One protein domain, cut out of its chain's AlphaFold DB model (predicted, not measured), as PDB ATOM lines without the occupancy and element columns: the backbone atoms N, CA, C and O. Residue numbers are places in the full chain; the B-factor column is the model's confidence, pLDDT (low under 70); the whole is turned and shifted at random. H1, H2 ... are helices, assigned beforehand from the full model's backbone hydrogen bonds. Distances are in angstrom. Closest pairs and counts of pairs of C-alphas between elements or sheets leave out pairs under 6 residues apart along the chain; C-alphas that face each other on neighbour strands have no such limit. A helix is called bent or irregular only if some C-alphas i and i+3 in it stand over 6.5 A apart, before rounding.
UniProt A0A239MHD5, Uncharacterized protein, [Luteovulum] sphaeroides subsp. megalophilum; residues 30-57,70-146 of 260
ATOM      1  N   PHE A  30      41.168  22.926   5.706       65.38
ATOM      2  CA  PHE A  30      40.914  24.315   6.077       65.38
ATOM      3  C   PHE A  30      39.463  24.728   5.796       65.38
ATOM      4  O   PHE A  30      38.837  25.345   6.655       65.38
ATOM      5  N   ILE A  31      38.909  24.351   4.635       71.75
ATOM      6  CA  ILE A  31      37.503  24.616   4.291       71.75
ATOM      7  C   ILE A  31      36.574  23.957   5.311       71.75
ATOM      8  O   ILE A  31      35.789  24.665   5.930       71.75
ATOM      9  N   ARG A  32      36.725  22.648   5.568       75.12
ATOM     10  CA  ARG A  32      35.892  21.930   6.551       75.12
ATOM     11  C   ARG A  32      35.953  22.579   7.934       75.12
ATOM     12  O   ARG A  32      34.925  22.847   8.539       75.12
ATOM     13  N   GLN A  33      37.157  22.899   8.412       67.69
ATOM     14  CA  GLN A  33      37.340  23.552   9.711       67.69
ATOM     15  C   GLN A  33      36.700  24.946   9.767       67.69
ATOM     16  O   GLN A  33      36.135  25.316  10.797       67.69
ATOM     17  N   SER A  34      36.777  25.705   8.671       67.19
ATOM     18  CA  SER A  34      36.192  27.044   8.563       67.19
ATOM     19  C   SER A  34      34.665  26.989   8.513       67.19
ATOM     20  O   SER A  34      34.009  27.741   9.228       67.19
ATOM     21  N   GLU A  35      34.092  26.082   7.719       76.94
ATOM     22  CA  GLU A  35      32.643  25.870   7.610       76.94
ATOM     23  C   GLU A  35      32.045  25.394   8.936       76.94
ATOM     24  O   GLU A  35      31.083  25.989   9.418       76.94
ATOM     25  N   ASP A  36      32.663  24.402   9.584       76.94
ATOM     26  CA  ASP A  36      32.229  23.899  10.893       76.94
ATOM     27  C   ASP A  36      32.270  24.987  11.971       76.94
ATOM     28  O   ASP A  36      31.481  24.989  12.920       76.94
ATOM     29  N   TRP A  37      33.234  25.900  11.879       70.81
ATOM     30  CA  TRP A  37      33.362  27.013  12.808       70.81
ATOM     31  C   TRP A  37      32.338  28.122  12.535       70.81
ATOM     32  O   TRP A  37      31.651  28.534  13.471       70.81
ATOM     33  N   ILE A  38      32.162  28.545  11.276       73.31
ATOM     34  CA  ILE A  38      31.139  29.528  10.875       73.31
ATOM     35  C   ILE A  38      29.743  29.010  11.229       73.31
ATOM     36  O   ILE A  38      28.950  29.738  11.823       73.31
ATOM     37  N   HIS A  39      29.454  27.743  10.927       75.00
ATOM     38  CA  HIS A  39      28.175  27.122  11.248       75.00
ATOM     39  C   HIS A  39      27.908  27.156  12.757       75.00
ATOM     40  O   HIS A  39      26.864  27.649  13.173       75.00
ATOM     41  N   ARG A  40      28.872  26.734  13.593       71.69
ATOM     42  CA  ARG A  40      28.746  26.795  15.063       71.69
ATOM     43  C   ARG A  40      28.539  28.210  15.596       71.69
ATOM     44  O   ARG A  40      27.791  28.400  16.552       71.69
ATOM     45  N   ILE A  41      29.190  29.212  15.003       67.81
ATOM     46  CA  ILE A  41      28.966  30.617  15.369       67.81
ATOM     47  C   ILE A  41      27.519  31.020  15.090       67.81
ATOM     48  O   ILE A  41      26.883  31.619  15.953       67.81
ATOM     49  N   VAL A  42      27.006  30.676  13.908       69.69
ATOM     50  CA  VAL A  42      25.670  31.078  13.460       69.69
ATOM     51  C   VAL A  42      24.564  30.362  14.230       69.69
ATOM     52  O   VAL A  42      23.595  31.003  14.618       69.69
ATOM     53  N   THR A  43      24.700  29.061  14.488       74.75
ATOM     54  CA  THR A  43      23.623  28.268  15.102       74.75
ATOM     55  C   THR A  43      23.518  28.406  16.614       74.75
ATOM     56  O   THR A  43      22.452  28.180  17.173       74.75
ATOM     57  N   GLU A  44      24.616  28.731  17.296       72.25
ATOM     58  CA  GLU A  44      24.657  28.780  18.766       72.25
ATOM     59  C   GLU A  44      24.504  30.206  19.326       72.25
ATOM     60  O   GLU A  44      24.477  30.386  20.543       72.25
ATOM     61  N   MET A  45      24.452  31.232  18.470       64.50
ATOM     62  CA  MET A  45      24.334  32.630  18.888       64.50
ATOM     63  C   MET A  45      22.863  33.081  18.873       64.50
ATOM     64  O   MET A  45      22.178  32.847  17.878       64.50
ATOM     65  N   PRO A  46      22.360  33.751  19.930       73.12
ATOM     66  CA  PRO A  46      21.003  34.294  19.931       73.12
ATOM     67  C   PRO A  46      20.773  35.272  18.769       73.12
ATOM     68  O   PRO A  46      21.651  36.070  18.439       73.12
ATOM     69  N   GLU A  47      19.573  35.257  18.185       69.56
ATOM     70  CA  GLU A  47      19.232  36.040  16.986       69.56
ATOM     71  C   GLU A  47      19.441  37.553  17.172       69.56
ATOM     72  O   GLU A  47      20.016  38.207  16.304       69.56
ATOM     73  N   ALA A  48      19.078  38.098  18.336       64.69
ATOM     74  CA  ALA A  48      19.307  39.507  18.667       64.69
ATOM     75  C   ALA A  48      20.805  39.878  18.652       64.69
ATOM     76  O   ALA A  48      21.197  40.921  18.133       64.69
ATOM     77  N   VAL A  49      21.665  38.983  19.152       60.94
ATOM     78  CA  VAL A  49      23.122  39.173  19.161       60.94
ATOM     79  C   VAL A  49      23.692  39.074  17.747       60.94
ATOM     80  O   VAL A  49      24.568  39.857  17.380       60.94
ATOM     81  N   MET A  50      23.176  38.153  16.927       67.62
ATOM     82  CA  MET A  50      23.545  38.044  15.516       67.62
ATOM     83  C   MET A  50      23.184  39.317  14.746       67.62
ATOM     84  O   MET A  50      24.028  39.853  14.031       67.62
ATOM     85  N   HIS A  51      21.965  39.829  14.919       67.44
ATOM     86  CA  HIS A  51      21.517  41.060  14.274       67.44
ATOM     87  C   HIS A  51      22.451  42.239  14.605       67.44
ATOM     88  O   HIS A  51      22.917  42.936  13.704       67.44
ATOM     89  N   HIS A  52      22.835  42.393  15.875       64.88
ATOM     90  CA  HIS A  52      23.779  43.430  16.310       64.88
ATOM     91  C   HIS A  52      25.214  43.211  15.824       64.88
ATOM     92  O   HIS A  52      25.908  44.162  15.468       64.88
ATOM     93  N   ALA A  53      25.681  41.962  15.762       61.41
ATOM     94  CA  ALA A  53      26.971  41.639  15.154       61.41
ATOM     95  C   ALA A  53      26.983  41.964  13.650       61.41
ATOM     96  O   ALA A  53      28.037  42.263  13.088       61.41
ATOM     97  N   MET A  54      25.823  41.880  12.990       70.62
ATOM     98  CA  MET A  54      25.623  42.173  11.570       70.62
ATOM     99  C   MET A  54      25.402  43.660  11.264       70.62
ATOM    100  O   MET A  54      25.726  44.079  10.157       70.62
ATOM    101  N   SER A  55      24.977  44.462  12.236       65.62
ATOM    102  CA  SER A  55      24.820  45.917  12.114       65.62
ATOM    103  C   SER A  55      26.139  46.681  12.321       65.62
ATOM    104  O   SER A  55      26.955  46.317  13.175       65.62
ATOM    105  N   ASP A  56      26.345  47.766  11.564       57.53
ATOM    106  CA  ASP A  56      27.443  48.715  11.813       57.53
ATOM    107  C   ASP A  56      27.124  49.630  13.029       57.53
ATOM    108  O   ASP A  56      28.044  50.046  13.736       57.53
ATOM    109  N   ASP A  57      25.839  49.811  13.374       54.28
ATOM    110  CA  ASP A  57      25.373  50.539  14.563       54.28
ATOM    111  C   ASP A  57      25.320  49.629  15.801       54.28
ATOM    112  O   ASP A  57      24.607  48.623  15.814       54.28
ATOM    113  N   VAL A  70      27.211  32.678  31.717       53.53
ATOM    114  CA  VAL A  70      28.327  32.039  30.967       53.53
ATOM    115  C   VAL A  70      28.029  31.854  29.468       53.53
ATOM    116  O   VAL A  70      28.933  31.941  28.640       53.53
ATOM    117  N   ALA A  71      26.763  31.634  29.098       56.28
ATOM    118  CA  ALA A  71      26.349  31.508  27.698       56.28
ATOM    119  C   ALA A  71      26.463  32.834  26.926       56.28
ATOM    120  O   ALA A  71      26.670  32.827  25.711       56.28
ATOM    121  N   VAL A  72      26.371  33.974  27.623       56.75
ATOM    122  CA  VAL A  72      26.454  35.277  26.967       56.75
ATOM    123  C   VAL A  72      27.890  35.711  26.725       56.75
ATOM    124  O   VAL A  72      28.164  36.313  25.692       56.75
ATOM    125  N   ASP A  73      28.824  35.321  27.591       64.31
ATOM    126  CA  ASP A  73      30.252  35.516  27.333       64.31
ATOM    127  C   ASP A  73      30.651  34.847  26.005       64.31
ATOM    128  O   ASP A  73      31.226  35.483  25.125       64.31
ATOM    129  N   GLN A  74      30.233  33.599  25.772       66.38
ATOM    130  CA  GLN A  74      30.497  32.904  24.506       66.38
ATOM    131  C   GLN A  74      29.791  33.544  23.301       66.38
ATOM    132  O   GLN A  74      30.381  33.631  22.222       66.38
ATOM    133  N   ALA A  75      28.547  34.005  23.461       64.94
ATOM    134  CA  ALA A  75      27.816  34.692  22.397       64.94
ATOM    135  C   ALA A  75      28.445  36.053  22.045       64.94
ATOM    136  O   ALA A  75      28.601  36.368  20.867       64.94
ATOM    137  N   ALA A  76      28.881  36.828  23.042       69.38
ATOM    138  CA  ALA A  76      29.560  38.106  22.853       69.38
ATOM    139  C   ALA A  76      30.920  37.928  22.159       69.38
ATOM    140  O   ALA A  76      31.226  38.655  21.213       69.38
ATOM    141  N   HIS A  77      31.706  36.915  22.551       67.25
ATOM    142  CA  HIS A  77      32.954  36.567  21.866       67.25
ATOM    143  C   HIS A  77      32.722  36.243  20.381       67.25
ATOM    144  O   HIS A  77      33.453  36.728  19.516       67.25
ATOM    145  N   LYS A  78      31.685  35.457  20.067       70.12
ATOM    146  CA  LYS A  78      31.313  35.100  18.687       70.12
ATOM    147  C   LYS A  78      30.837  36.309  17.877       70.12
ATOM    148  O   LYS A  78      31.257  36.481  16.733       70.12
ATOM    149  N   ALA A  79      30.014  37.167  18.473       70.94
ATOM    150  CA  ALA A  79      29.551  38.409  17.860       70.94
ATOM    151  C   ALA A  79      30.723  39.327  17.496       70.94
ATOM    152  O   ALA A  79      30.818  39.828  16.375       70.94
ATOM    153  N   LEU A  80      31.651  39.502  18.439       72.81
ATOM    154  CA  LEU A  80      32.838  40.325  18.257       72.81
ATOM    155  C   LEU A  80      33.742  39.776  17.147       72.81
ATOM    156  O   LEU A  80      34.196  40.518  16.281       72.81
ATOM    157  N   LEU A  81      33.940  38.462  17.126       74.44
ATOM    158  CA  LEU A  81      34.704  37.766  16.100       74.44
ATOM    159  C   LEU A  81      34.104  37.941  14.699       74.44
ATOM    160  O   LEU A  81      34.840  38.219  13.755       74.44
ATOM    161  N   MET A  82      32.777  37.868  14.561       74.75
ATOM    162  CA  MET A  82      32.096  38.143  13.290       74.75
ATOM    163  C   MET A  82      32.300  39.588  12.821       74.75
ATOM    164  O   MET A  82      32.532  39.818  11.630       74.75
ATOM    165  N   ARG A  83      32.260  40.564  13.741       79.81
ATOM    166  CA  ARG A  83      32.564  41.972  13.426       79.81
ATOM    167  C   ARG A  83      34.007  42.121  12.941       79.81
ATOM    168  O   ARG A  83      34.236  42.709  11.887       79.81
ATOM    169  N   TYR A  84      34.965  41.526  13.654       82.12
ATOM    170  CA  TYR A  84      36.382  41.562  13.282       82.12
ATOM    171  C   TYR A  84      36.646  40.909  11.929       82.12
ATOM    172  O   TYR A  84      37.322  41.498  11.092       82.12
ATOM    173  N   MET A  85      36.087  39.727  11.673       80.19
ATOM    174  CA  MET A  85      36.254  39.047  10.392       80.19
ATOM    175  C   MET A  85      35.699  39.849   9.222       80.19
ATOM    176  O   MET A  85      36.323  39.876   8.163       80.19
ATOM    177  N   ARG A  86      34.544  40.502   9.392       81.62
ATOM    178  CA  ARG A  86      33.984  41.352   8.339       81.62
ATOM    179  C   ARG A  86      34.923  42.501   8.015       81.62
ATOM    180  O   ARG A  86      35.168  42.755   6.839       81.62
ATOM    181  N   GLU A  87      35.462  43.150   9.040       81.31
ATOM    182  CA  GLU A  87      36.383  44.261   8.844       81.31
ATOM    183  C   GLU A  87      37.698  43.805   8.209       81.31
ATOM    184  O   GLU A  87      38.132  44.378   7.214       81.31
ATOM    185  N   VAL A  88      38.276  42.697   8.681       84.75
ATOM    186  CA  VAL A  88      39.464  42.090   8.065       84.75
ATOM    187  C   VAL A  88      39.197  41.729   6.602       84.75
ATOM    188  O   VAL A  88      40.032  41.996   5.739       84.75
ATOM    189  N   HIS A  89      38.029  41.167   6.285       83.00
ATOM    190  CA  HIS A  89      37.662  40.834   4.913       83.00
ATOM    191  C   HIS A  89      37.521  42.083   4.026       83.00
ATOM    192  O   HIS A  89      38.030  42.084   2.905       83.00
ATOM    193  N   ARG A  90      36.885  43.161   4.518       79.94
ATOM    194  CA  ARG A  90      36.825  44.456   3.810       79.94
ATOM    195  C   ARG A  90      38.235  44.988   3.539       79.94
ATOM    196  O   ARG A  90      38.549  45.319   2.396       79.94
ATOM    197  N   LEU A  91      39.091  44.973   4.561       83.56
ATOM    198  CA  LEU A  91      40.464  45.461   4.502       83.56
ATOM    199  C   LEU A  91      41.292  44.696   3.460       83.56
ATOM    200  O   LEU A  91      41.901  45.305   2.584       83.56
ATOM    201  N   VAL A  92      41.278  43.361   3.507       85.50
ATOM    202  CA  VAL A  92      42.039  42.511   2.575       85.50
ATOM    203  C   VAL A  92      41.569  42.695   1.128       85.50
ATOM    204  O   VAL A  92      42.403  42.725   0.226       85.50
ATOM    205  N   ARG A  93      40.261  42.870   0.878       84.19
ATOM    206  CA  ARG A  93      39.741  43.102  -0.485       84.19
ATOM    207  C   ARG A  93      40.144  44.452  -1.071       84.19
ATOM    208  O   ARG A  93      40.273  44.550  -2.287       84.19
ATOM    209  N   ALA A  94      40.308  45.471  -0.231       81.88
ATOM    210  CA  ALA A  94      40.746  46.801  -0.649       81.88
ATOM    211  C   ALA A  94      42.277  46.912  -0.790       81.88
ATOM    212  O   ALA A  94      42.783  47.934  -1.251       81.88
ATOM    213  N   MET A  95      43.027  45.881  -0.387       86.88
ATOM    214  CA  MET A  95      44.475  45.955  -0.251       86.88
ATOM    215  C   MET A  95      45.200  45.895  -1.612       86.88
ATOM    216  O   MET A  95      45.031  44.927  -2.358       86.88
ATOM    217  N   PRO A  96      46.066  46.874  -1.932       88.75
ATOM    218  CA  PRO A  96      46.955  46.802  -3.090       88.75
ATOM    219  C   PRO A  96      47.944  45.629  -3.001       88.75
ATOM    220  O   PRO A  96      48.330  45.205  -1.910       88.75
ATOM    221  N   VAL A  97      48.404  45.122  -4.151       86.31
ATOM    222  CA  VAL A  97      49.278  43.930  -4.225       86.31
ATOM    223  C   VAL A  97      50.604  44.120  -3.482       86.31
ATOM    224  O   VAL A  97      51.057  43.207  -2.793       86.31
ATOM    225  N   ASP A  98      51.219  45.299  -3.570       90.94
ATOM    226  CA  ASP A  98      52.448  45.633  -2.837       90.94
ATOM    227  C   ASP A  98      52.246  45.573  -1.313       90.94
ATOM    228  O   ASP A  98      53.078  45.028  -0.576       90.94
ATOM    229  N   LEU A  99      51.103  46.068  -0.834       88.75
ATOM    230  CA  LEU A  99      50.754  46.035   0.579       88.75
ATOM    231  C   LEU A  99      50.426  44.612   1.050       88.75
ATOM    232  O   LEU A  99      50.858  44.234   2.137       88.75
ATOM    233  N   LEU A 100      49.755  43.798   0.228       86.88
ATOM    234  CA  LEU A 100      49.505  42.378   0.518       86.88
ATOM    235  C   LEU A 100      50.814  41.625   0.761       86.88
ATOM    236  O   LEU A 100      50.963  40.953   1.782       86.88
ATOM    237  N   VAL A 101      51.794  41.784  -0.133       83.56
ATOM    238  CA  VAL A 101      53.104  41.128  -0.005       83.56
ATOM    239  C   VAL A 101      53.840  41.601   1.252       83.56
ATOM    240  O   VAL A 101      54.339  40.778   2.018       83.56
ATOM    241  N   SER A 102      53.882  42.911   1.511       85.44
ATOM    242  CA  SER A 102      54.560  43.449   2.704       85.44
ATOM    243  C   SER A 102      53.865  43.088   4.029       85.44
ATOM    244  O   SER A 102      54.521  42.975   5.069       85.44
ATOM    245  N   THR A 103      52.548  42.879   3.995       87.62
ATOM    246  CA  THR A 103      51.740  42.419   5.131       87.62
ATOM    247  C   THR A 103      52.002  40.945   5.424       87.62
ATOM    248  O   THR A 103      52.248  40.595   6.575       87.62
ATOM    249  N   LEU A 104      52.049  40.093   4.394       86.88
ATOM    250  CA  LEU A 104      52.396  38.670   4.522       86.88
ATOM    251  C   LEU A 104      53.827  38.446   5.031       86.88
ATOM    252  O   LEU A 104      54.094  37.454   5.700       86.88
ATOM    253  N   ALA A 105      54.743  39.370   4.738       84.25
ATOM    254  CA  ALA A 105      56.117  39.332   5.231       84.25
ATOM    255  C   ALA A 105      56.266  39.812   6.691       84.25
ATOM    256  O   ALA A 105      57.386  39.899   7.200       84.25
ATOM    257  N   ALA A 106      55.175  40.184   7.372       83.94
ATOM    258  CA  ALA A 106      55.253  40.612   8.760       83.94
ATOM    259  C   ALA A 106      55.704  39.453   9.680       83.94
ATOM    260  O   ALA A 106      55.269  38.320   9.496       83.94
ATOM    261  N   PRO A 107      56.517  39.718  10.723       77.88
ATOM    262  CA  PRO A 107      57.019  38.663  11.615       77.88
ATOM    263  C   PRO A 107      55.958  37.969  12.487       77.88
ATOM    264  O   PRO A 107      56.281  37.012  13.186       77.88
ATOM    265  N   SER A 108      54.728  38.486  12.531       82.44
ATOM    266  CA  SER A 108      53.618  37.922  13.302       82.44
ATOM    267  C   SER A 108      52.268  38.383  12.758       82.44
ATOM    268  O   SER A 108      52.179  39.461  12.166       82.44
ATOM    269  N   ASP A 109      51.207  37.626  13.046       83.25
ATOM    270  CA  ASP A 109      49.831  37.945  12.629       83.25
ATOM    271  C   ASP A 109      49.369  39.318  13.138       83.25
ATOM    272  O   ASP A 109      48.770  40.105  12.408       83.25
ATOM    273  N   PHE A 110      49.713  39.656  14.384       83.00
ATOM    274  CA  PHE A 110      49.437  40.982  14.936       83.00
ATOM    275  C   PHE A 110      50.198  42.083  14.180       83.00
ATOM    276  O   PHE A 110      49.644  43.144  13.909       83.00
ATOM    277  N   GLY A 111      51.459  41.834  13.806       81.31
ATOM    278  CA  GLY A 111      52.243  42.763  12.991       81.31
ATOM    279  C   GLY A 111      51.666  42.945  11.585       81.31
ATOM    280  O   GLY A 111      51.653  44.065  11.079       81.31
ATOM    281  N   ALA A 112      51.148  41.869  10.985       85.94
ATOM    282  CA  ALA A 112      50.442  41.917   9.710       85.94
ATOM    283  C   ALA A 112      49.194  42.805   9.818       85.94
ATOM    284  O   ALA A 112      49.032  43.734   9.030       85.94
ATOM    285  N   LEU A 113      48.363  42.594  10.845       87.69
ATOM    286  CA  LEU A 113      47.158  43.392  11.071       87.69
ATOM    287  C   LEU A 113      47.473  44.879  11.295       87.69
ATOM    288  O   LEU A 113      46.845  45.735  10.679       87.69
ATOM    289  N   VAL A 114      48.470  45.204  12.127       86.94
ATOM    290  CA  VAL A 114      48.885  46.598  12.364       86.94
ATOM    291  C   VAL A 114      49.362  47.260  11.074       86.94
ATOM    292  O   VAL A 114      48.927  48.372  10.775       86.94
ATOM    293  N   ARG A 115      50.204  46.589  10.278       87.19
ATOM    294  CA  ARG A 115      50.664  47.113   8.982       87.19
ATOM    295  C   ARG A 115      49.491  47.387   8.047       87.19
ATOM    296  O   ARG A 115      49.407  48.466   7.469       87.19
ATOM    297  N   ALA A 116      48.575  46.431   7.960       88.38
ATOM    298  CA  ALA A 116      47.384  46.514   7.137       88.38
ATOM    299  C   ALA A 116      46.463  47.676   7.555       88.38
ATOM    300  O   ALA A 116      45.944  48.373   6.692       88.38
ATOM    301  N   LEU A 117      46.301  47.931   8.860       85.12
ATOM    302  CA  LEU A 117      45.502  49.041   9.408       85.12
ATOM    303  C   LEU A 117      46.197  50.411   9.324       85.12
ATOM    304  O   LEU A 117      45.540  51.449   9.395       85.12
ATOM    305  N   SER A 118      47.524  50.431   9.227       85.69
ATOM    306  CA  SER A 118      48.313  51.669   9.213       85.69
ATOM    307  C   SER A 118      48.381  52.322   7.836       85.69
ATOM    308  O   SER A 118      48.641  53.526   7.747       85.69
ATOM    309  N   ASP A 119      48.168  51.553   6.766       87.44
ATOM    310  CA  ASP A 119      48.237  52.074   5.405       87.44
ATOM    311  C   ASP A 119      47.018  52.973   5.099       87.44
ATOM    312  O   ASP A 119      45.869  52.572   5.296       87.44
ATOM    313  N   PRO A 120      47.224  54.209   4.612       81.38
ATOM    314  CA  PRO A 120      46.121  55.109   4.287       81.38
ATOM    315  C   PRO A 120      45.137  54.560   3.246       81.38
ATOM    316  O   PRO A 120      43.977  54.968   3.280       81.38
ATOM    317  N   ARG A 121      45.588  53.674   2.345       82.19
ATOM    318  CA  ARG A 121      44.802  53.131   1.220       82.19
ATOM    319  C   ARG A 121      43.769  52.100   1.669       82.19
ATOM    320  O   ARG A 121      42.723  51.969   1.051       82.19
ATOM    321  N   THR A 122      44.047  51.372   2.746       80.12
ATOM    322  CA  THR A 122      43.114  50.410   3.355       80.12
ATOM    323  C   THR A 122      42.208  51.087   4.376       80.12
ATOM    324  O   THR A 122      41.032  50.751   4.474       80.12
ATOM    325  N   ALA A 123      42.731  52.084   5.097       71.50
ATOM    326  CA  ALA A 123      41.974  52.840   6.087       71.50
ATOM    327  C   ALA A 123      40.886  53.745   5.482       71.50
ATOM    328  O   ALA A 123      39.974  54.150   6.197       71.50
ATOM    329  N   GLU A 124      40.974  54.099   4.196       68.88
ATOM    330  CA  GLU A 124      39.994  54.961   3.524       68.88
ATOM    331  C   GLU A 124      38.584  54.360   3.529       68.88
ATOM    332  O   GLU A 124      37.635  55.066   3.857       68.88
ATOM    333  N   ALA A 125      38.460  53.048   3.307       65.81
ATOM    334  CA  ALA A 125      37.179  52.343   3.368       65.81
ATOM    335  C   ALA A 125      36.543  52.372   4.772       65.81
ATOM    336  O   ALA A 125      35.322  52.384   4.898       65.81
ATOM    337  N   SER A 126      37.358  52.406   5.830       65.69
ATOM    338  CA  SER A 126      36.880  52.431   7.219       65.69
ATOM    339  C   SER A 126      36.610  53.855   7.726       65.69
ATOM    340  O   SER A 126      35.863  54.016   8.689       65.69
ATOM    341  N   ARG A 127      37.162  54.899   7.085       68.50
ATOM    342  CA  ARG A 127      36.966  56.312   7.481       68.50
ATOM    343  C   ARG A 127      35.533  56.809   7.318       68.50
ATOM    344  O   ARG A 127      35.153  57.742   8.021       68.50
ATOM    345  N   GLU A 128      34.769  56.222   6.399       67.19
ATOM    346  CA  GLU A 128      33.352  56.555   6.207       67.19
ATOM    347  C   GLU A 128      32.508  56.194   7.441       67.19
ATOM    348  O   GLU A 128      31.525  56.871   7.728       67.19
ATOM    349  N   VAL A 129      32.921  55.164   8.188       68.38
ATOM    350  CA  VAL A 129      32.227  54.655   9.382       68.38
ATOM    351  C   VAL A 129      32.888  55.155  10.672       68.38
ATOM    352  O   VAL A 129      32.201  55.581  11.595       68.38
ATOM    353  N   ASP A 130      34.223  55.148  10.734       71.19
ATOM    354  CA  ASP A 130      35.019  55.674  11.847       71.19
ATOM    355  C   ASP A 130      36.166  56.553  11.312       71.19
ATOM    356  O   ASP A 130      37.203  56.037  10.871       71.19
ATOM    357  N   PRO A 131      36.041  57.894  11.398       75.94
ATOM    358  CA  PRO A 131      37.065  58.828  10.934       75.94
ATOM    359  C   PRO A 131      38.464  58.584  11.527       75.94
ATOM    360  O   PRO A 131      39.470  58.950  10.908       75.94
ATOM    361  N   MET A 132      38.552  57.973  12.715       73.50
ATOM    362  CA  MET A 132      39.804  57.729  13.433       73.50
ATOM    363  C   MET A 132      40.433  56.362  13.145       73.50
ATOM    364  O   MET A 132      41.597  56.168  13.512       73.50
ATOM    365  N   ALA A 133      39.757  55.453  12.436       70.81
ATOM    366  CA  ALA A 133      40.224  54.079  12.214       70.81
ATOM    367  C   ALA A 133      41.674  54.007  11.695       70.81
ATOM    368  O   ALA A 133      42.522  53.300  12.244       70.81
ATOM    369  N   GLY A 134      42.016  54.831  10.698       74.56
ATOM    370  CA  GLY A 134      43.386  54.890  10.181       74.56
ATOM    371  C   GLY A 134      44.395  55.533  11.140       74.56
ATOM    372  O   GLY A 134      45.584  55.226  11.081       74.56
ATOM    373  N   ALA A 135      43.965  56.464  11.997       81.56
ATOM    374  CA  ALA A 135      44.854  57.130  12.952       81.56
ATOM    375  C   ALA A 135      45.326  56.167  14.047       81.56
ATOM    376  O   ALA A 135      46.498  56.205  14.423       81.56
ATOM    377  N   VAL A 136      44.450  55.262  14.492       82.31
ATOM    378  CA  VAL A 136      44.784  54.232  15.483       82.31
ATOM    379  C   VAL A 136      45.862  53.289  14.950       82.31
ATOM    380  O   VAL A 136      46.886  53.117  15.609       82.31
ATOM    381  N   GLY A 137      45.682  52.742  13.740       81.62
ATOM    382  CA  GLY A 137      46.680  51.871  13.109       81.62
ATOM    383  C   GLY A 137      48.053  52.542  13.027       81.62
ATOM    384  O   GLY A 137      49.031  52.032  13.577       81.62
ATOM    385  N   ARG A 138      48.099  53.755  12.454       85.25
ATOM    386  CA  ARG A 138      49.337  54.545  12.336       85.25
ATOM    387  C   ARG A 138      50.003  54.820  13.682       85.25
ATOM    388  O   ARG A 138      51.226  54.760  13.764       85.25
ATOM    389  N   SER A 139      49.224  55.109  14.726       88.44
ATOM    390  CA  SER A 139      49.754  55.330  16.075       88.44
ATOM    391  C   SER A 139      50.445  54.077  16.618       88.44
ATOM    392  O   SER A 139      51.577  54.156  17.096       88.44
ATOM    393  N   ILE A 140      49.822  52.900  16.469       88.94
ATOM    394  CA  ILE A 140      50.400  51.626  16.920       88.94
ATOM    395  C   ILE A 140      51.700  51.318  16.163       88.94
ATOM    396  O   ILE A 140      52.700  50.955  16.785       88.94
ATOM    397  N   GLU A 141      51.720  51.478  14.837       88.88
ATOM    398  CA  GLU A 141      52.936  51.240  14.048       88.88
ATOM    399  C   GLU A 141      54.048  52.240  14.391       88.88
ATOM    400  O   GLU A 141      55.211  51.855  14.533       88.88
ATOM    401  N   HIS A 142      53.703  53.511  14.613       91.50
ATOM    402  CA  HIS A 142      54.660  54.530  15.048       91.50
ATOM    403  C   HIS A 142      55.271  54.192  16.412       91.50
ATOM    404  O   HIS A 142      56.492  54.180  16.545       91.50
ATOM    405  N   GLN A 143      54.459  53.807  17.402       92.62
ATOM    406  CA  GLN A 143      54.946  53.362  18.714       92.62
ATOM    407  C   GLN A 143      55.874  52.141  18.612       92.62
ATOM    408  O   GLN A 143      56.908  52.085  19.284       92.62
ATOM    409  N   ARG A 144      55.558  51.172  17.739       91.00
ATOM    410  CA  ARG A 144      56.425  50.007  17.477       91.00
ATOM    411  C   ARG A 144      57.768  50.425  16.887       91.00
ATOM    412  O   ARG A 144      58.807  49.937  17.337       91.00
ATOM    413  N   ARG A 145      57.759  51.341  15.914       92.56
ATOM    414  CA  ARG A 145      58.977  51.900  15.316       92.56
ATOM    415  C   ARG A 145      59.821  52.627  16.360       92.56
ATOM    416  O   ARG A 145      61.026  52.395  16.413       92.56
ATOM    417  N   LEU A 146      59.203  53.435  17.221       95.88
ATOM    418  CA  LEU A 146      59.894  54.140  18.302       95.88
ATOM    419  C   LEU A 146      60.546  53.181  19.299       95.88
ATOM    420  O   LEU A 146      61.710  53.380  19.632       95.88
TER     421      LEU A 146
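What this domain is: This is residues 30 to 57 and 70 to 146 of the 260 residues of an uncharacterized protein of [Luteovulum] sphaeroides subsp. megalophilum (UniProt A0A239MHD5). One long helix, H3, is the spar of the model, with a head of four shorter helices, H4 to H7, at its last residues and a pair of helices, H1 and H2, by its earlier part. The head is two helical hairpins, H4 with H5 and H6 with H7, joined where H5 crosses H7; at the other end H2 packs along H3, while residues 30 to 37 of H1 stick out free. The printed part has 105 residues with seven named helices, H1 to H7 in chain order, and no named strand, so the class is all helix. The whole is only just loose, close to compact, with a radius of gyration of the C-alphas of 15.7 A and spans of 42 by 32 by 25 A.

Where its parts are: H3, residues 70 to 94, is 37.0 A long, from C-alpha 70 at (28.327, 32.039, 30.967) to C-alpha 94 at (40.746, 46.801, -0.649). Before it come H1, residues 30 to 44, 21.1 A long from C-alpha 30 at (40.914, 24.315, 6.077), and H2, residues 47 to 54, 10.4 A. After it come H4, residues 97 to 104, 10.7 A; H5, residues 109 to 118, 14.2 A; H6, residues 120 to 127, 9.8 A; and H7, residues 133 to 146, 20.6 A, ending with C-alpha 146 at (59.894, 54.140, 18.302). H6 is neither bent nor irregular, but only just: C-alphas 122 and 125 are 6.2 A apart.

How they stand to each other: H3 touches H2 with residues 75 to 83 alone, at a shallow tilt of 27 degrees, the same way; the closest C-alphas, of Ala 53 and Ala 79, are 4.9 A apart. H1 and H3 are close but not clearly touching, with the C-alphas of Ile 41 and Lys 78 closest at 6.1 A. With residues 90 to 94 alone H3 touches H6, closest at the C-alphas of Leu 91 and Thr 122, 5.7 A. H6 and H7 form a hairpin at a steep tilt of 41 degrees, closest at the C-alphas of Ala 123 and Gly 134, 4.8 A. H5 touches H7 at a steep tilt of 61 degrees, with the C-alphas of Ser 118 and Gly 137 closest at 4.2 A. H4 and H5 form the other hairpin at 36 degrees, only just steep; the closest C-alphas, of Thr 103 and Ala 112, are 4.8 A apart. H1 and H2 are apart from H4, H5, H6 and H7. Every O i to N i+4 pair is within hydrogen-bond range in H1, H2, H4 and H5; H3 has 20 of 21, H6 2 of 4 and H7 9 of 10.

The domain as a whole: The two C-alphas farthest apart, of Thr 43 and Leu 146, are 44.7 A apart. Residues 58 to 69 are not printed, and C-alphas 57 and 70 are 24.9 A apart across this cut between H2 and H3. The links that are printed whole are tight. The mean pLDDT of the printed part is 76.7; 30 residues are under 70, among them residues 47 to 53, 70 to 77 and 124 to 129.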